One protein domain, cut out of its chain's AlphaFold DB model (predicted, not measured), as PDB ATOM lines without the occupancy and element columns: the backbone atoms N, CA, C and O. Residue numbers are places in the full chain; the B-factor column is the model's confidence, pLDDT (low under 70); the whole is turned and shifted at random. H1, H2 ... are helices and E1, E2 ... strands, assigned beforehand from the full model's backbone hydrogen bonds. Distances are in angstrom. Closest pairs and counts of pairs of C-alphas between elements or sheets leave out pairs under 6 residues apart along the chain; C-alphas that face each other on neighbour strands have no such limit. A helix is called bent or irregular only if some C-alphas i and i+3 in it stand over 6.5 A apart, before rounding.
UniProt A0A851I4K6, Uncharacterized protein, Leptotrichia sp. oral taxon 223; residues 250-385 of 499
ATOM      1  N   LEU A 250      14.136  -1.823 -32.737       85.31
ATOM      2  CA  LEU A 250      14.006  -3.171 -33.283       85.31
ATOM      3  C   LEU A 250      13.177  -3.201 -34.576       85.31
ATOM      4  O   LEU A 250      13.464  -4.015 -35.452       85.31
ATOM      5  N   TYR A 251      12.254  -2.251 -34.770       88.12
ATOM      6  CA  TYR A 251      11.566  -2.073 -36.055       88.12
ATOM      7  C   TYR A 251      12.534  -1.838 -37.222       88.12
ATOM      8  O   TYR A 251      12.235  -2.240 -38.342       88.12
ATOM      9  N   ILE A 252      13.710  -1.248 -36.975       90.31
ATOM     10  CA  ILE A 252      14.749  -1.094 -38.002       90.31
ATOM     11  C   ILE A 252      15.192  -2.469 -38.507       90.31
ATOM     12  O   ILE A 252      15.296  -2.683 -39.709       90.31
ATOM     13  N   PHE A 253      15.437  -3.416 -37.601       89.81
ATOM     14  CA  PHE A 253      15.928  -4.744 -37.964       89.81
ATOM     15  C   PHE A 253      14.811  -5.646 -38.494       89.81
ATOM     16  O   PHE A 253      15.054  -6.422 -39.414       89.81
ATOM     17  N   LEU A 254      13.583  -5.500 -37.994       87.25
ATOM     18  CA  LEU A 254      12.426  -6.209 -38.546       87.25
ATOM     19  C   LEU A 254      12.146  -5.792 -39.998       87.25
ATOM     20  O   LEU A 254      11.933  -6.657 -40.841       87.25
ATOM     21  N   ASP A 255      12.209  -4.493 -40.302       88.94
ATOM     22  CA  ASP A 255      11.893  -3.984 -41.641       88.94
ATOM     23  C   ASP A 255      13.092  -4.056 -42.604       88.94
ATOM     24  O   ASP A 255      12.918  -4.296 -43.799       88.94
ATOM     25  N   LYS A 256      14.309  -3.781 -42.112       89.56
ATOM     26  CA  LYS A 256      15.515  -3.554 -42.935       89.56
ATOM     27  C   LYS A 256      16.695  -4.455 -42.578       89.56
ATOM     28  O   LYS A 256      17.749  -4.321 -43.191       89.56
ATOM     29  N   GLY A 257      16.566  -5.364 -41.612       89.31
ATOM     30  CA  GLY A 257      17.708  -6.097 -41.056       89.31
ATOM     31  C   GLY A 257      18.459  -6.963 -42.068       89.31
ATOM     32  O   GLY A 257      19.684  -6.941 -42.069       89.31
ATOM     33  N   LYS A 258      17.755  -7.640 -42.982       89.06
ATOM     34  CA  LYS A 258      18.387  -8.454 -44.036       89.06
ATOM     35  C   LYS A 258      19.128  -7.608 -45.078       89.06
ATOM     36  O   LYS A 258      20.269  -7.905 -45.437       89.06
ATOM     37  N   ASP A 259      18.496  -6.525 -45.537       88.94
ATOM     38  CA  ASP A 259      19.119  -5.565 -46.456       88.94
ATOM     39  C   ASP A 259      20.356  -4.929 -45.809       88.94
ATOM     40  O   ASP A 259      21.383  -4.737 -46.464       88.94
ATOM     41  N   LEU A 260      20.255  -4.621 -44.512       89.94
ATOM     42  CA  LEU A 260      21.320  -4.051 -43.702       89.94
ATOM     43  C   LEU A 260      22.495  -5.015 -43.549       89.94
ATOM     44  O   LEU A 260      23.632  -4.618 -43.793       89.94
ATOM     45  N   GLU A 261      22.224  -6.257 -43.158       91.81
ATOM     46  CA  GLU A 261      23.212  -7.325 -43.031       91.81
ATOM     47  C   GLU A 261      23.979  -7.508 -44.345       91.81
ATOM     48  O   GLU A 261      25.205  -7.386 -44.366       91.81
ATOM     49  N   THR A 262      23.255  -7.711 -45.447       91.50
ATOM     50  CA  THR A 262      23.847  -7.943 -46.771       91.50
ATOM     51  C   THR A 262      24.686  -6.741 -47.214       91.50
ATOM     52  O   THR A 262      25.864  -6.884 -47.552       91.50
ATOM     53  N   SER A 263      24.116  -5.533 -47.147       92.31
ATOM     54  CA  SER A 263      24.784  -4.303 -47.593       92.31
ATOM     55  C   SER A 263      26.025  -3.981 -46.760       92.31
ATOM     56  O   SER A 263      27.067  -3.622 -47.316       92.31
ATOM     57  N   LEU A 264      25.943  -4.118 -45.430       94.25
ATOM     58  CA  LEU A 264      27.086  -3.883 -44.549       94.25
ATOM     59  C   LEU A 264      28.153  -4.954 -44.709       94.25
ATOM     60  O   LEU A 264      29.325  -4.588 -44.744       94.25
ATOM     61  N   ASN A 265      27.789  -6.232 -44.861       95.44
ATOM     62  CA  ASN A 265      28.766  -7.284 -45.135       95.44
ATOM     63  C   ASN A 265      29.569  -6.948 -46.399       95.44
ATOM     64  O   ASN A 265      30.795  -6.837 -46.350       95.44
ATOM     65  N   THR A 266      28.888  -6.676 -47.514       95.94
ATOM     66  CA  THR A 266      29.534  -6.314 -48.784       95.94
ATOM     67  C   THR A 266      30.432  -5.085 -48.646       95.94
ATOM     68  O   THR A 266      31.580  -5.098 -49.106       95.94
ATOM     69  N   ALA A 267      29.954  -4.024 -47.990       96.62
ATOM     70  CA  ALA A 267      30.723  -2.795 -47.823       96.62
ATOM     71  C   ALA A 267      31.943  -2.984 -46.899       96.62
ATOM     72  O   ALA A 267      33.033  -2.509 -47.222       96.62
ATOM     73  N   LEU A 268      31.796  -3.718 -45.791       97.44
ATOM     74  CA  LEU A 268      32.876  -4.014 -44.844       97.44
ATOM     75  C   LEU A 268      33.951  -4.910 -45.470       97.44
ATOM     76  O   LEU A 268      35.138  -4.617 -45.335       97.44
ATOM     77  N   LYS A 269      33.563  -5.959 -46.207       96.94
ATOM     78  CA  LYS A 269      34.505  -6.841 -46.923       96.94
ATOM     79  C   LYS A 269      35.245  -6.087 -48.025       96.94
ATOM     80  O   LYS A 269      36.452  -6.253 -48.185       96.94
ATOM     81  N   SER A 270      34.555  -5.188 -48.726       96.81
ATOM     82  CA  SER A 270      35.179  -4.301 -49.715       96.81
ATOM     83  C   SER A 270      36.165  -3.325 -49.062       96.81
ATOM     84  O   SER A 270      37.271  -3.140 -49.565       96.81
ATOM     85  N   ALA A 271      35.820  -2.740 -47.909       96.75
ATOM     86  CA  ALA A 271      36.733  -1.896 -47.138       96.75
ATOM     87  C   ALA A 271      37.958  -2.682 -46.635       96.75
ATOM     88  O   ALA A 271      39.076  -2.169 -46.677       96.75
ATOM     89  N   ALA A 272      37.769  -3.935 -46.210       95.81
ATOM     90  CA  ALA A 272      38.856  -4.829 -45.823       95.81
ATOM     91  C   ALA A 272      39.792  -5.133 -47.004       95.81
ATOM     92  O   ALA A 272      41.004  -5.005 -46.855       95.81
ATOM     93  N   LEU A 273      39.253  -5.417 -48.194       96.19
ATOM     94  CA  LEU A 273      40.051  -5.592 -49.411       96.19
ATOM     95  C   LEU A 273      40.840  -4.322 -49.768       96.19
ATOM     96  O   LEU A 273      42.036  -4.388 -50.047       96.19
ATOM     97  N   ILE A 274      40.196  -3.151 -49.720       96.19
ATOM     98  CA  ILE A 274      40.854  -1.855 -49.954       96.19
ATOM     99  C   ILE A 274      42.012  -1.654 -48.970       96.19
ATOM    100  O   ILE A 274      43.093  -1.214 -49.368       96.19
ATOM    101  N   LYS A 275      41.807  -2.010 -47.697       94.44
ATOM    102  CA  LYS A 275      42.847  -1.977 -46.668       94.44
ATOM    103  C   LYS A 275      43.998  -2.928 -46.995       94.44
ATOM    104  O   LYS A 275      45.144  -2.500 -46.936       94.44
ATOM    105  N   GLU A 276      43.714  -4.176 -47.366       93.94
ATOM    106  CA  GLU A 276      44.743  -5.156 -47.738       93.94
ATOM    107  C   GLU A 276      45.616  -4.655 -48.896       93.94
ATOM    108  O   GLU A 276      46.838  -4.741 -48.817       93.94
ATOM    109  N   ILE A 277      45.005  -4.071 -49.931       94.56
ATOM    110  CA  ILE A 277      45.714  -3.514 -51.093       94.56
ATOM    111  C   ILE A 277      46.539  -2.284 -50.704       94.56
ATOM    112  O   ILE A 277      47.667  -2.117 -51.171       94.56
ATOM    113  N   LYS A 278      45.996  -1.415 -49.845       93.00
ATOM    114  CA  LYS A 278      46.704  -0.236 -49.334       93.00
ATOM    115  C   LYS A 278      47.946  -0.614 -48.525       93.00
ATOM    116  O   LYS A 278      48.969   0.056 -48.645       93.00
ATOM    117  N   ASP A 279      47.831  -1.643 -47.692       92.12
ATOM    118  CA  ASP A 279      48.878  -2.071 -46.761       92.12
ATOM    119  C   ASP A 279      50.023  -2.826 -47.464       92.12
ATOM    120  O   ASP A 279      51.055  -3.116 -46.850       92.12
ATOM    121  N   LEU A 280      49.890  -3.113 -48.766       91.44
ATOM    122  CA  LEU A 280      50.981  -3.641 -49.579       91.44
ATOM    123  C   LEU A 280      52.170  -2.675 -49.582       91.44
ATOM    124  O   LEU A 280      52.025  -1.455 -49.644       91.44
ATOM    125  N   ASN A 281      53.389  -3.220 -49.635       87.50
ATOM    126  CA  ASN A 281      54.605  -2.418 -49.813       87.50
ATOM    127  C   ASN A 281      54.770  -1.939 -51.274       87.50
ATOM    128  O   ASN A 281      55.836  -2.048 -51.881       87.50
ATOM    129  N   MET A 282      53.699  -1.402 -51.848       87.88
ATOM    130  CA  MET A 282      53.588  -0.931 -53.219       87.88
ATOM    131  C   MET A 282      52.890   0.423 -53.245       87.88
ATOM    132  O   MET A 282      52.040   0.720 -52.415       87.88
ATOM    133  N   ARG A 283      53.231   1.274 -54.216       90.75
ATOM    134  CA  ARG A 283      52.590   2.589 -54.359       90.75
ATOM    135  C   ARG A 283      51.484   2.528 -55.401       90.75
ATOM    136  O   ARG A 283      51.675   3.012 -56.510       90.75
ATOM    137  N   ILE A 284      50.351   1.944 -55.036       95.00
ATOM    138  CA  ILE A 284      49.125   1.969 -55.842       95.00
ATOM    139  C   ILE A 284      48.362   3.240 -55.472       95.00
ATOM    140  O   ILE A 284      48.205   3.529 -54.292       95.00
ATOM    141  N   SER A 285      47.954   4.044 -56.448       96.00
ATOM    142  CA  SER A 285      47.239   5.307 -56.208       96.00
ATOM    143  C   SER A 285      45.725   5.137 -56.239       96.00
ATOM    144  O   SER A 285      45.039   5.634 -55.343       96.00
ATOM    145  N   ASP A 286      45.221   4.397 -57.219       97.62
ATOM    146  CA  ASP A 286      43.809   4.109 -57.412       97.62
ATOM    147  C   ASP A 286      43.603   2.726 -58.038       97.62
ATOM    148  O   ASP A 286      44.507   2.176 -58.673       97.62
ATOM    149  N   ILE A 287      42.413   2.174 -57.813       97.88
ATOM    150  CA  ILE A 287      41.971   0.875 -58.301       97.88
ATOM    151  C   ILE A 287      40.494   0.931 -58.710       97.88
ATOM    152  O   ILE A 287      39.677   1.581 -58.054       97.88
ATOM    153  N   ASN A 288      40.157   0.221 -59.781       98.12
ATOM    154  CA  ASN A 288      38.801  -0.046 -60.240       98.12
ATOM    155  C   ASN A 288      38.663  -1.555 -60.485       98.12
ATOM    156  O   ASN A 288      39.436  -2.135 -61.246       98.12
ATOM    157  N   ILE A 289      37.693  -2.179 -59.827       98.12
ATOM    158  CA  ILE A 289      37.424  -3.612 -59.896       98.12
ATOM    159  C   ILE A 289      36.078  -3.838 -60.577       98.12
ATOM    160  O   ILE A 289      35.071  -3.255 -60.166       98.12
ATOM    161  N   ASN A 290      36.066  -4.735 -61.568       96.88
ATOM    162  CA  ASN A 290      34.885  -5.174 -62.309       96.88
ATOM    163  C   ASN A 290      34.035  -4.005 -62.814       96.88
ATOM    164  O   ASN A 290      32.832  -3.951 -62.565       96.88
ATOM    165  N   ASP A 291      34.693  -3.064 -63.487       93.94
ATOM    166  CA  ASP A 291      34.076  -1.886 -64.104       93.94
ATOM    167  C   ASP A 291      33.202  -1.063 -63.142       93.94
ATOM    168  O   ASP A 291      32.028  -0.785 -63.367       93.94
ATOM    169  N   GLY A 292      33.798  -0.665 -62.021       94.19
ATOM    170  CA  GLY A 292      33.198   0.268 -61.074       94.19
ATOM    171  C   GLY A 292      32.411  -0.376 -59.938       94.19
ATOM    172  O   GLY A 292      31.865   0.354 -59.113       94.19
ATOM    173  N   LYS A 293      32.391  -1.712 -59.828       96.62
ATOM    174  CA  LYS A 293      31.793  -2.386 -58.663       96.62
ATOM    175  C   LYS A 293      32.510  -2.042 -57.360       96.62
ATOM    176  O   LYS A 293      31.857  -1.849 -56.341       96.62
ATOM    177  N   ILE A 294      33.839  -1.935 -57.397       97.94
ATOM    178  CA  ILE A 294      34.632  -1.336 -56.318       97.94
ATOM    179  C   ILE A 294      35.595  -0.337 -56.947       97.94
ATOM    180  O   ILE A 294      36.380  -0.686 -57.828       97.94
ATOM    181  N   ILE A 295      35.566   0.901 -56.474       98.12
ATOM    182  CA  ILE A 295      36.520   1.944 -56.844       98.12
ATOM    183  C   ILE A 295      37.192   2.411 -55.564       98.12
ATOM    184  O   ILE A 295      36.502   2.719 -54.599       98.12
ATOM    185  N   ALA A 296      38.518   2.519 -55.548       98.12
ATOM    186  CA  ALA A 296      39.227   3.184 -54.460       98.12
ATOM    187  C   ALA A 296      40.337   4.092 -54.988       98.12
ATOM    188  O   ALA A 296      40.990   3.789 -55.981       98.12
ATOM    189  N   ARG A 297      40.540   5.234 -54.333       97.94
ATOM    190  CA  ARG A 297      41.496   6.280 -54.720       97.94
ATOM    191  C   ARG A 297      42.261   6.781 -53.502       97.94
ATOM    192  O   ARG A 297      41.786   6.669 -52.374       97.94
ATOM    193  N   GLY A 298      43.431   7.372 -53.732       95.44
ATOM    194  CA  GLY A 298      44.283   7.916 -52.668       95.44
ATOM    195  C   GLY A 298      45.012   6.842 -51.853       95.44
ATOM    196  O   GLY A 298      45.476   7.113 -50.743       95.44
ATOM    197  N   LEU A 299      45.133   5.625 -52.393       95.44
ATOM    198  CA  LEU A 299      45.742   4.477 -51.713       95.44
ATOM    199  C   LEU A 299      47.228   4.718 -51.389       95.44
ATOM    200  O   LEU A 299      47.703   4.308 -50.330       95.44
ATOM    201  N   ASN A 300      47.922   5.506 -52.216       90.12
ATOM    202  CA  ASN A 300      49.336   5.870 -52.069       90.12
ATOM    203  C   ASN A 300      49.610   6.994 -51.045       90.12
ATOM    204  O   ASN A 300      50.768   7.399 -50.895       90.12
ATOM    205  N   GLY A 301      48.571   7.542 -50.405       86.69
ATOM    206  CA  GLY A 301      48.653   8.615 -49.411       86.69
ATOM    207  C   GLY A 301      48.438   8.141 -47.969       86.69
ATOM    208  O   GLY A 301      48.362   6.944 -47.688       86.69
ATOM    209  N   SER A 302      48.297   9.095 -47.040       88.94
ATOM    210  CA  SER A 302      47.822   8.809 -45.677       88.94
ATOM    211  C   SER A 302      46.444   8.145 -45.716       88.94
ATOM    212  O   SER A 302      45.697   8.325 -46.678       88.94
ATOM    213  N   ASN A 303      46.081   7.388 -44.676       88.88
ATOM    214  CA  ASN A 303      44.793   6.690 -44.669       88.88
ATOM    215  C   ASN A 303      43.603   7.650 -44.824       88.88
ATOM    216  O   ASN A 303      42.684   7.369 -45.575       88.88
ATOM    217  N   THR A 304      43.692   8.848 -44.249       92.00
ATOM    218  CA  THR A 304      42.690   9.923 -44.373       92.00
ATOM    219  C   THR A 304      42.429  10.427 -45.795       92.00
ATOM    220  O   THR A 304      41.444  11.120 -46.025       92.00
ATOM    221  N   LYS A 305      43.302  10.112 -46.761       93.31
ATOM    222  CA  LYS A 305      43.115  10.464 -48.178       93.31
ATOM    223  C   LYS A 305      42.410   9.371 -48.976       93.31
ATOM    224  O   LYS A 305      42.108   9.587 -50.148       93.31
ATOM    225  N   VAL A 306      42.189   8.203 -48.373       96.75
ATOM    226  CA  VAL A 306      41.548   7.083 -49.053       96.75
ATOM    227  C   VAL A 306      40.067   7.380 -49.207       96.75
ATOM    228  O   VAL A 306      39.377   7.694 -48.239       96.75
ATOM    229  N   THR A 307      39.584   7.253 -50.434       97.44
ATOM    230  CA  THR A 307      38.156   7.295 -50.754       97.44
ATOM    231  C   THR A 307      37.806   6.046 -51.535       97.44
ATOM    232  O   THR A 307      38.626   5.560 -52.314       97.44
ATOM    233  N   GLY A 308      36.609   5.523 -51.331       97.50
ATOM    234  CA  GLY A 308      36.107   4.382 -52.067       97.50
ATOM    235  C   GLY A 308      34.614   4.474 -52.327       97.50
ATOM    236  O   GLY A 308      33.885   5.175 -51.627       97.50
ATOM    237  N   GLU A 309      34.185   3.764 -53.354       97.88
ATOM    238  CA  GLU A 309      32.795   3.598 -53.751       97.88
ATOM    239  C   GLU A 309      32.571   2.115 -54.043       97.88
ATOM    240  O   GLU A 309      33.367   1.494 -54.751       97.88
ATOM    241  N   VAL A 310      31.517   1.550 -53.463       97.50
ATOM    242  CA  VAL A 310      31.135   0.149 -53.636       97.50
ATOM    243  C   VAL A 310      29.708   0.109 -54.146       97.50
ATOM    244  O   VAL A 310      28.810   0.666 -53.510       97.50
ATOM    245  N   LEU A 311      29.505  -0.543 -55.286       95.44
ATOM    246  CA  LEU A 311      28.181  -0.825 -55.816       95.44
ATOM    247  C   LEU A 311      27.581  -2.004 -55.047       95.44
ATOM    248  O   LEU A 311      28.156  -3.090 -55.003       95.44
ATOM    249  N   LEU A 312      26.427  -1.767 -54.443       91.88
ATOM    250  CA  LEU A 312      25.645  -2.743 -53.702       91.88
ATOM    251  C   LEU A 312      24.477  -3.244 -54.562       91.88
ATOM    252  O   LEU A 312      24.256  -2.793 -55.691       91.88
ATOM    253  N   GLU A 313      23.703  -4.177 -54.014       83.00
ATOM    254  CA  GLU A 313      22.479  -4.650 -54.653       83.00
ATOM    255  C   GLU A 313      21.494  -3.503 -54.932       83.00
ATOM    256  O   GLU A 313      21.470  -2.475 -54.249       83.00
ATOM    257  N   ASN A 314      20.653  -3.682 -55.956       80.62
ATOM    258  CA  ASN A 314      19.666  -2.688 -56.394       80.62
ATOM    259  C   ASN A 314      20.271  -1.326 -56.780       80.62
ATOM    260  O   ASN A 314      19.626  -0.290 -56.637       80.62
ATOM    261  N   SER A 315      21.512  -1.321 -57.278       82.69
ATOM    262  CA  SER A 315      22.248  -0.120 -57.705       82.69
ATOM    263  C   SER A 315      22.528   0.902 -56.595       82.69
ATOM    264  O   SER A 315      22.907   2.040 -56.884       82.69
ATOM    265  N   ALA A 316      22.366   0.516 -55.327       89.56
ATOM    266  CA  ALA A 316      22.722   1.376 -54.210       89.56
ATOM    267  C   ALA A 316      24.250   1.474 -54.069       89.56
ATOM    268  O   ALA A 316      24.989   0.622 -54.562       89.56
ATOM    269  N   LYS A 317      24.744   2.522 -53.409       93.69
ATOM    270  CA  LYS A 317      26.186   2.759 -53.265       93.69
ATOM    271  C   LYS A 317      26.568   2.963 -51.809       93.69
ATOM    272  O   LYS A 317      25.920   3.732 -51.101       93.69
ATOM    273  N   ALA A 318      27.655   2.322 -51.391       96.75
ATOM    274  CA  ALA A 318      28.343   2.646 -50.149       96.75
ATOM    275  C   ALA A 318      29.592   3.480 -50.443       96.75
ATOM    276  O   ALA A 318      30.381   3.163 -51.336       96.75
ATOM    277  N   LEU A 319      29.779   4.546 -49.669       97.75
ATOM    278  CA  LEU A 319      30.951   5.409 -49.727       97.75
ATOM    279  C   LEU A 319      31.900   5.048 -48.593       97.75
ATOM    280  O   LEU A 319      31.505   5.027 -47.433       97.75
ATOM    281  N   ILE A 320      33.164   4.815 -48.924       98.06
ATOM    282  CA  ILE A 320      34.221   4.483 -47.971       98.06
ATOM    283  C   ILE A 320      35.155   5.686 -47.853       98.06
ATOM    284  O   ILE A 320      35.636   6.219 -48.851       98.06
ATOM    285  N   LYS A 321      35.445   6.118 -46.630       97.56
ATOM    286  CA  LYS A 321      36.396   7.191 -46.327       97.56
ATOM    287  C   LYS A 321      37.403   6.685 -45.313       97.56
ATOM    288  O   LYS A 321      37.029   6.222 -44.240       97.56
ATOM    289  N   GLY A 322      38.687   6.765 -45.630       95.38
ATOM    290  CA  GLY A 322      39.718   6.403 -44.669       95.38
ATOM    291  C   GLY A 322      39.776   7.399 -43.510       95.38
ATOM    292  O   GLY A 322      39.590   8.603 -43.678       95.38
ATOM    293  N   GLN A 323      40.037   6.880 -42.318       92.69
ATOM    294  CA  GLN A 323      40.178   7.614 -41.061       92.69
ATOM    295  C   GLN A 323      41.530   7.277 -40.425       92.69
ATOM    296  O   GLN A 323      42.196   6.337 -40.850       92.69
ATOM    297  N   ASN A 324      41.967   7.998 -39.389       85.56
ATOM    298  CA  ASN A 324      43.264   7.705 -38.751       85.56
ATOM    299  C   ASN A 324      43.390   6.239 -38.290       85.56
ATOM    300  O   ASN A 324      44.441   5.636 -38.477       85.56
ATOM    301  N   ASN A 325      42.300   5.655 -37.776       83.50
ATOM    302  CA  ASN A 325      42.297   4.326 -37.153       83.50
ATOM    303  C   ASN A 325      41.404   3.299 -37.878       83.50
ATOM    304  O   ASN A 325      41.016   2.297 -37.277       83.50
ATOM    305  N   GLY A 326      41.036   3.537 -39.141       93.25
ATOM    306  CA  GLY A 326      40.127   2.639 -39.857       93.25
ATOM    307  C   GLY A 326      39.450   3.275 -41.061       93.25
ATOM    308  O   GLY A 326      40.037   4.122 -41.734       93.25
ATOM    309  N   TYR A 327      38.211   2.871 -41.320       97.19
ATOM    310  CA  TYR A 327      37.390   3.354 -42.425       97.19
ATOM    311  C   TYR A 327      35.995   3.719 -41.929       97.19
ATOM    312  O   TYR A 327      35.393   2.990 -41.151       97.19
ATOM    313  N   GLU A 328      35.482   4.851 -42.387       97.69
ATOM    314  CA  GLU A 328      34.081   5.227 -42.264       97.69
ATOM    315  C   GLU A 328      33.356   4.792 -43.539       97.69
ATOM    316  O   GLU A 328      33.798   5.093 -44.647       97.69
ATOM    317  N   ILE A 329      32.254   4.074 -43.382       98.12
ATOM    318  CA  ILE A 329      31.414   3.555 -44.452       98.12
ATOM    319  C   ILE A 329      30.057   4.228 -44.304       98.12
ATOM    320  O   ILE A 329      29.435   4.147 -43.248       98.12
ATOM    321  N   ILE A 330      29.614   4.922 -45.343       96.31
ATOM    322  CA  ILE A 330      28.327   5.610 -45.375       96.31
ATOM    323  C   ILE A 330      27.473   4.939 -46.435       96.31
ATOM    324  O   ILE A 330      27.885   4.837 -47.592       96.31
ATOM    325  N   TYR A 331      26.278   4.530 -46.049       93.62
ATOM    326  CA  TYR A 331      25.290   3.960 -46.943       93.62
ATOM    327  C   TYR A 331      23.972   4.701 -46.758       93.62
ATOM    328  O   TYR A 331      23.462   4.802 -45.648       93.62
ATOM    329  N   ASN A 332      23.436   5.234 -47.853       89.38
ATOM    330  CA  ASN A 332      22.163   5.942 -47.867       89.38
ATOM    331  C   ASN A 332      21.301   5.335 -48.969       89.38
ATOM    332  O   ASN A 332      21.735   5.279 -50.123       89.38
ATOM    333  N   LYS A 333      20.093   4.898 -48.623       85.00
ATOM    334  CA  LYS A 333      19.121   4.364 -49.574       85.00
ATOM    335  C   LYS A 333      17.709   4.673 -49.093       85.00
ATOM    336  O   LYS A 333      17.337   4.282 -47.993       85.00
ATOM    337  N   ASP A 334      16.920   5.328 -49.937       86.25
ATOM    338  CA  ASP A 334      15.512   5.644 -49.684       86.25
ATOM    339  C   ASP A 334      15.297   6.325 -48.315       86.25
ATOM    340  O   ASP A 334      15.792   7.425 -48.075       86.25
ATOM    341  N   ASN A 335      14.583   5.660 -47.406       88.31
ATOM    342  CA  ASN A 335      14.265   6.115 -46.055       88.31
ATOM    343  C   ASN A 335      15.250   5.603 -44.989       88.31
ATOM    344  O   ASN A 335      14.922   5.574 -43.804       88.31
ATOM    345  N   PHE A 336      16.438   5.168 -45.403       89.19
ATOM    346  CA  PHE A 336      17.398   4.467 -44.566       89.19
ATOM    347  C   PHE A 336      18.817   5.008 -44.751       89.19
ATOM    348  O   PHE A 336      19.301   5.191 -45.871       89.19
ATOM    349  N   THR A 337      19.519   5.205 -43.639       92.88
ATOM    350  CA  THR A 337      20.935   5.580 -43.640       92.88
ATOM    351  C   THR A 337      21.702   4.771 -42.604       92.88
ATOM    352  O   THR A 337      21.212   4.549 -41.496       92.88
ATOM    353  N   SER A 338      22.922   4.358 -42.934       95.19
ATOM    354  CA  SER A 338      23.876   3.831 -41.966       95.19
ATOM    355  C   SER A 338      25.242   4.487 -42.115       95.19
ATOM    356  O   SER A 338      25.726   4.784 -43.213       95.19
ATOM    357  N   LYS A 339      25.874   4.723 -40.969       96.81
ATOM    358  CA  LYS A 339      27.221   5.259 -40.850       96.81
ATOM    359  C   LYS A 339      28.035   4.335 -39.959       96.81
ATOM    360  O   LYS A 339      27.867   4.330 -38.741       96.81
ATOM    361  N   THR A 340      28.922   3.563 -40.572       97.50
ATOM    362  CA  THR A 340      29.692   2.510 -39.913       97.50
ATOM    363  C   THR A 340      31.169   2.872 -39.828       97.50
ATOM    364  O   THR A 340      31.812   3.150 -40.832       97.50
ATOM    365  N   LEU A 341      31.739   2.831 -38.629       97.00
ATOM    366  CA  LEU A 341      33.176   2.861 -38.396       97.00
ATOM    367  C   LEU A 341      33.712   1.427 -38.349       97.00
ATOM    368  O   LEU A 341      33.341   0.656 -37.466       97.00
ATOM    369  N   PHE A 342      34.623   1.102 -39.261       97.00
ATOM    370  CA  PHE A 342      35.370  -0.151 -39.313       97.00
ATOM    371  C   PHE A 342      36.817   0.073 -38.865       97.00
ATOM    372  O   PHE A 342      37.615   0.684 -39.580       97.00
ATOM    373  N   ALA A 343      37.157  -0.421 -37.678       94.19
ATOM    374  CA  ALA A 343      38.484  -0.341 -37.077       94.19
ATOM    375  C   ALA A 343      38.948  -1.726 -36.592       94.19
ATOM    376  O   ALA A 343      38.146  -2.647 -36.448       94.19
ATOM    377  N   ALA A 344      40.244  -1.865 -36.295       88.12
ATOM    378  CA  ALA A 344      40.891  -3.157 -36.028       88.12
ATOM    379  C   ALA A 344      40.175  -4.049 -34.992       88.12
ATOM    380  O   ALA A 344      40.086  -5.251 -35.199       88.12
ATOM    381  N   ASN A 345      39.637  -3.463 -33.915       88.62
ATOM    382  CA  ASN A 345      38.960  -4.201 -32.834       88.62
ATOM    383  C   ASN A 345      37.520  -3.727 -32.588       88.62
ATOM    384  O   ASN A 345      36.894  -4.126 -31.604       88.62
ATOM    385  N   LYS A 346      37.006  -2.841 -33.449       94.75
ATOM    386  CA  LYS A 346      35.703  -2.207 -33.271       94.75
ATOM    387  C   LYS A 346      34.969  -2.035 -34.593       94.75
ATOM    388  O   LYS A 346      35.517  -1.462 -35.532       94.75
ATOM    389  N   ILE A 347      33.716  -2.476 -34.623       97.00
ATOM    390  CA  ILE A 347      32.734  -2.065 -35.626       97.00
ATOM    391  C   ILE A 347      31.628  -1.330 -34.883       97.00
ATOM    392  O   ILE A 347      31.038  -1.879 -33.959       97.00
ATOM    393  N   SER A 348      31.376  -0.077 -35.241       96.31
ATOM    394  CA  SER A 348      30.258   0.697 -34.692       96.31
ATOM    395  C   SER A 348      29.440   1.251 -35.840       96.31
ATOM    396  O   SER A 348      30.018   1.797 -36.774       96.31
ATOM    397  N   SER A 349      28.122   1.087 -35.808       96.56
ATOM    398  CA  SER A 349      27.226   1.560 -36.854       96.56
ATOM    399  C   SER A 349      26.076   2.342 -36.253       96.56
ATOM    400  O   SER A 349      25.264   1.774 -35.530       96.56
ATOM    401  N   ILE A 350      25.982   3.619 -36.613       96.00
ATOM    402  CA  ILE A 350      24.792   4.431 -36.370       96.00
ATOM    403  C   ILE A 350      23.850   4.201 -37.543       96.00
ATOM    404  O   ILE A 350      24.262   4.293 -38.699       96.00
ATOM    405  N   ILE A 351      22.607   3.860 -37.246       95.19
ATOM    406  CA  ILE A 351      21.584   3.513 -38.220       95.19
ATOM    407  C   ILE A 351      20.376   4.393 -37.959       95.19
ATOM    408  O   ILE A 351      19.907   4.470 -36.826       95.19
ATOM    409  N   GLU A 352      19.859   5.015 -39.008       95.06
ATOM    410  CA  GLU A 352      18.631   5.798 -38.961       95.06
ATOM    411  C   GLU A 352      17.657   5.296 -40.023       95.06
ATOM    412  O   GLU A 352      18.041   5.014 -41.161       95.06
ATOM    413  N   TYR A 353      16.387   5.202 -39.648       95.00
ATOM    414  CA  TYR A 353      15.319   4.699 -40.497       95.00
ATOM    415  C   TYR A 353      14.058   5.533 -40.296       95.00
ATOM    416  O   TYR A 353      13.539   5.642 -39.186       95.00
ATOM    417  N   ALA A 354      13.556   6.121 -41.375       94.06
ATOM    418  CA  ALA A 354      12.269   6.796 -41.401       94.06
ATOM    419  C   ALA A 354      11.168   5.757 -41.661       94.06
ATOM    420  O   ALA A 354      10.916   5.361 -42.803       94.06
ATOM    421  N   LYS A 355      10.540   5.292 -40.576       91.75
ATOM    422  CA  LYS A 355       9.469   4.301 -40.620       91.75
ATOM    423  C   LYS A 355       8.148   4.985 -40.945       91.75
ATOM    424  O   LYS A 355       7.678   5.839 -40.192       91.75
ATOM    425  N   ASN A 356       7.547   4.554 -42.046       88.06
ATOM    426  CA  ASN A 356       6.153   4.845 -42.344       88.06
ATOM    427  C   ASN A 356       5.266   3.877 -41.547       88.06
ATOM    428  O   ASN A 356       5.708   2.787 -41.172       88.06
ATOM    429  N   ASP A 357       4.030   4.284 -41.278       85.81
ATOM    430  CA  ASP A 357       2.973   3.415 -40.740       85.81
ATOM    431  C   ASP A 357       3.187   2.936 -39.292       85.81
ATOM    432  O   ASP A 357       2.441   2.099 -38.786       85.81
ATOM    433  N   LEU A 358       4.179   3.480 -38.572       87.88
ATOM    434  CA  LEU A 358       4.262   3.264 -37.124       87.88
ATOM    435  C   LEU A 358       3.107   3.975 -36.407       87.88
ATOM    436  O   LEU A 358       2.500   3.407 -35.497       87.88
ATOM    437  N   LEU A 359       2.817   5.201 -36.846       89.69
ATOM    438  CA  LEU A 359       1.706   6.041 -36.423       89.69
ATOM    439  C   LEU A 359       0.950   6.497 -37.672       89.69
ATOM    440  O   LEU A 359       1.569   6.848 -38.678       89.69
ATOM    441  N   GLU A 360      -0.378   6.484 -37.614       84.75
ATOM    442  CA  GLU A 360      -1.224   6.821 -38.758       84.75
ATOM    443  C   GLU A 360      -0.918   8.233 -39.281       84.75
ATOM    444  O   GLU A 360      -0.869   9.205 -38.524       84.75
ATOM    445  N   GLY A 361      -0.649   8.338 -40.586       85.94
ATOM    446  CA  GLY A 361      -0.345   9.606 -41.253       85.94
ATOM    447  C   GLY A 361       1.000  10.250 -40.880       85.94
ATOM    448  O   GLY A 361       1.242  11.389 -41.285       85.94
ATOM    449  N   LYS A 362       1.881   9.566 -40.131       89.62
ATOM    450  CA  LYS A 362       3.173  10.112 -39.688       89.62
ATOM    451  C   LYS A 362       4.357   9.213 -40.036       89.62
ATOM    452  O   LYS A 362       4.285   7.988 -39.993       89.62
ATOM    453  N   VAL A 363       5.480   9.865 -40.320       92.06
ATOM    454  CA  VAL A 363       6.786   9.221 -40.484       92.06
ATOM    455  C   VAL A 363       7.568   9.404 -39.193       92.06
ATOM    456  O   VAL A 363       7.836  10.538 -38.803       92.06
ATOM    457  N   VAL A 364       7.953   8.302 -38.552       92.12
ATOM    458  CA  VAL A 364       8.722   8.327 -37.301       92.12
ATOM    459  C   VAL A 364      10.174   7.970 -37.595       92.12
ATOM    460  O   VAL A 364      10.464   6.944 -38.217       92.12
ATOM    461  N   LYS A 365      11.107   8.813 -37.144       93.25
ATOM    462  CA  LYS A 365      12.545   8.571 -37.311       93.25
ATOM    463  C   LYS A 365      13.068   7.693 -36.177       93.25
ATOM    464  O   LYS A 365      13.229   8.147 -35.050       93.25
ATOM    465  N   LEU A 366      13.383   6.446 -36.499       92.88
ATOM    466  CA  LEU A 366      14.015   5.493 -35.596       92.88
ATOM    467  C   LEU A 366      15.534   5.563 -35.735       92.88
ATOM    468  O   LEU A 366      16.048   5.714 -36.847       92.88
ATOM    469  N   ALA A 367      16.253   5.423 -34.625       92.12
ATOM    470  CA  ALA A 367      17.711   5.433 -34.621       92.12
ATOM    471  C   ALA A 367      18.303   4.373 -33.688       92.12
ATOM    472  O   ALA A 367      17.802   4.123 -32.592       92.12
ATOM    473  N   SER A 368      19.403   3.762 -34.119       92.00
ATOM    474  CA  SER A 368      20.118   2.726 -33.379       92.00
ATOM    475  C   SER A 368      21.622   2.876 -33.522       92.00
ATOM    476  O   SER A 368      22.114   3.252 -34.581       92.00
ATOM    477  N   GLU A 369      22.361   2.517 -32.479       93.25
ATOM    478  CA  GLU A 369      23.801   2.317 -32.545       93.25
ATOM    479  C   GLU A 369      24.128   0.854 -32.245       93.25
ATOM    480  O   GLU A 369      23.894   0.350 -31.145       93.25
ATOM    481  N   LEU A 370      24.703   0.175 -33.233       93.69
ATOM    482  CA  LEU A 370      25.281  -1.149 -33.067       93.69
ATOM    483  C   LEU A 370      26.763  -1.013 -32.760       93.69
ATOM    484  O   LEU A 370      27.475  -0.342 -33.501       93.69
ATOM    485  N   VAL A 371      27.251  -1.680 -31.720       94.38
ATOM    486  CA  VAL A 371      28.672  -1.670 -31.357       94.38
ATOM    487  C   VAL A 371      29.145  -3.092 -31.121       94.38
ATOM    488  O   VAL A 371      28.682  -3.746 -30.195       94.38
ATOM    489  N   LEU A 372      30.104  -3.548 -31.920       95.81
ATOM    490  CA  LEU A 372      30.922  -4.719 -31.637       95.81
ATOM    491  C   LEU A 372      32.325  -4.253 -31.271       95.81
ATOM    492  O   LEU A 372      33.052  -3.740 -32.119       95.81
ATOM    493  N   GLU A 373      32.715  -4.451 -30.018       94.25
ATOM    494  CA  GLU A 373      34.043  -4.101 -29.519       94.25
ATOM    495  C   GLU A 373      34.562  -5.226 -28.626       94.25
ATOM    496  O   GLU A 373      33.907  -5.616 -27.658       94.25
ATOM    497  N   ASN A 374      35.729  -5.782 -28.964       88.56
ATOM    498  CA  ASN A 374      36.326  -6.919 -28.248       88.56
ATOM    499  C   ASN A 374      35.336  -8.089 -28.048       88.56
ATOM    500  O   ASN A 374      35.175  -8.588 -26.936       88.56
ATOM    501  N   ASN A 375      34.636  -8.486 -29.118       84.44
ATOM    502  CA  ASN A 375      33.589  -9.522 -29.147       84.44
ATOM    503  C   ASN A 375      32.324  -9.236 -28.317       84.44
ATOM    504  O   ASN A 375      31.419 -10.068 -28.283       84.44
ATOM    505  N   ASN A 376      32.211  -8.061 -27.699       90.00
ATOM    506  CA  ASN A 376      30.992  -7.645 -27.016       90.00
ATOM    507  C   ASN A 376      30.109  -6.865 -27.985       90.00
ATOM    508  O   ASN A 376      30.510  -5.802 -28.462       90.00
ATOM    509  N   PHE A 377      28.920  -7.398 -28.263       91.06
ATOM    510  CA  PHE A 377      27.920  -6.746 -29.099       91.06
ATOM    511  C   PHE A 377      26.907  -5.990 -28.237       91.06
ATOM    512  O   PHE A 377      26.368  -6.541 -27.277       91.06
ATOM    513  N   LYS A 378      26.626  -4.742 -28.602       90.50
ATOM    514  CA  LYS A 378      25.588  -3.900 -28.010       90.50
ATOM    515  C   LYS A 378      24.700  -3.347 -29.114       90.50
ATOM    516  O   LYS A 378      25.199  -2.937 -30.159       90.50
ATOM    517  N   ASN A 379      23.404  -3.305 -28.838       88.31
ATOM    518  CA  ASN A 379      22.412  -2.612 -29.641       88.31
ATOM    519  C   ASN A 379      21.783  -1.529 -28.757       88.31
ATOM    520  O   ASN A 379      21.067  -1.847 -27.811       88.31
ATOM    521  N   LEU A 380      22.109  -0.269 -29.027       87.88
ATOM    522  CA  LEU A 380      21.634   0.886 -28.273       87.88
ATOM    523  C   LEU A 380      20.563   1.610 -29.089       87.88
ATOM    524  O   LEU A 380      20.713   1.785 -30.301       87.88
ATOM    525  N   ASN A 381      19.490   2.043 -28.433       85.62
ATOM    526  CA  ASN A 381      18.487   2.895 -29.061       85.62
ATOM    527  C   ASN A 381      18.853   4.368 -28.888       85.62
ATOM    528  O   ASN A 381      19.164   4.806 -27.785       85.62
ATOM    529  N   HIS A 382      18.749   5.122 -29.979       88.25
ATOM    530  CA  HIS A 382      18.930   6.575 -30.023       88.25
ATOM    531  C   HIS A 382      17.711   7.296 -30.615       88.25
ATOM    532  O   HIS A 382      17.794   8.455 -31.010       88.25
ATOM    533  N   THR A 383      16.577   6.606 -30.720       88.44
ATOM    534  CA  THR A 383      15.307   7.170 -31.187       88.44
ATOM    535  C   THR A 383      14.863   8.275 -30.236       88.44
ATOM    536  O   THR A 383      14.736   8.056 -29.031       88.44
ATOM    537  N   VAL A 384      14.596   9.455 -30.789       88.06
ATOM    538  CA  VAL A 384      14.072  10.607 -30.054       88.06
ATOM    539  C   VAL A 384      12.681  10.907 -30.583       88.06
ATOM    540  O   VAL A 384      12.524  11.199 -31.765       88.06
ATOM    541  N   LEU A 385      11.688  10.838 -29.698       88.56
ATOM    542  CA  LEU A 385      10.291  11.117 -30.017       88.56
ATOM    543  C   LEU A 385       9.883  12.510 -29.545       88.56
ATOM    544  O   LEU A 385      10.242  12.940 -28.443       88.56
TER     545      LEU A 385
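AT A GLANCE: This is residues 250 to 385 of the 499 residues of an uncharacterized protein of Leptotrichia sp. oral taxon 223 (UniProt A0A851I4K6). One long, twisted sheet of nine antiparallel strands curls round a single long helix, H1, which covers one face of it; no named helix lies on the other face. The longest axis ends on one side at the link from H1 to E1 and on the other at the turn of the hairpin of E7 and E8. The printed part has 136 residues, with one named helix and nine named strands in the order H1 E1 E2 E3 E4 E5 E6 E7 E8 E9, and the sheet has its strands side by side in that same order, E1 to E9. The class is mixed, helices and strands. The whole is compact, with a radius of gyration of the C-alphas of 16.2 A, and elongated, with spans of 56 by 34 by 21 A.

IN THESE COORDINATES: Find C-alpha 250 at (14.006, -3.171, -33.283); from there H1, residues 250 to 278, covers 36.5 A to C-alpha 278 at (46.704, -0.236, -49.334). Look near residue 257 for a kink of 79 degrees; H1 is irregular, with C-alphas 255 and 258 8.2 A apart, and its line is a rough one. Next come the short strands E1, residues 286 to 289, E2, residues 294 to 297, and E3, residues 307 to 311. Then read E4, residues 317 to 323, of 19.2 A, E5, residues 326 to 333, of 23.2 A, and E6, residues 336 to 343, of 22.9 A. E7, residues 346 to 359, is the longest strand by residues and measures 35.1 A; it bends by 76 degrees at residue 356. E8, residues 362 to 373, measures 35.5 A, and E9, residues 376 to 381, measures 16.5 A and ends with C-alpha 381 at (18.487, 2.895, -29.061).

HOW THE PARTS SIT: Begin with the sheet, a meander, each strand the antiparallel neighbour of the one before. At its edge strand E1, find N 287 and O 296 of E2 at 2.8 A. E2 and E3 have N 295 and O 309 at 2.9 A, and E3 and E4 have N 308 and O 320 at 2.8 A. Between E4 and E5 look at N 321 and O 328, 2.8 A; the directions of these two strands stand at 156 degrees. E5 and E6 have N 329 and O 340 at 2.7 A, and E6 and E7 have N 341 and O 348 at 2.7 A. The hairpin of E7 and E8 has N 355 and O 364 at 2.9 A and, near its turn, N 362 and O 359 at 3.1 A. E8 and the other edge strand, E9, have N 371 and O 378 at 2.9 A. From edge to edge the strands' lines turn by 88 degrees and the way across the sheet by 53 degrees. H1 is on this sheet, two layers with the helix on one face, with 120 pairs of C-alphas within 10 A. Its closest C-alphas to E7 are those of Ile 252 and Tyr 353, 6.3 A; to E4, those of Ala 267 and Ala 318, 6.4 A; to E2, those of Ile 274 and Ala 296, 7.0 A. In H1, 23 of 25 O i to N i+4 pairs are within hydrogen-bond range. E1 and E9 are apart.

THE WHOLE: The two C-alphas farthest apart are those of Asn 281 and Glu 360, 57.7 A, while those of Leu 250 and Leu 385, the first and last printed, are 15.1 A apart. The printed part has no cut. No link is long; those from H1 to E1 and from E2 to E3 are short, and the other seven are tight. The mean pLDDT of the printed part is 92.5, and no printed residue is under 70.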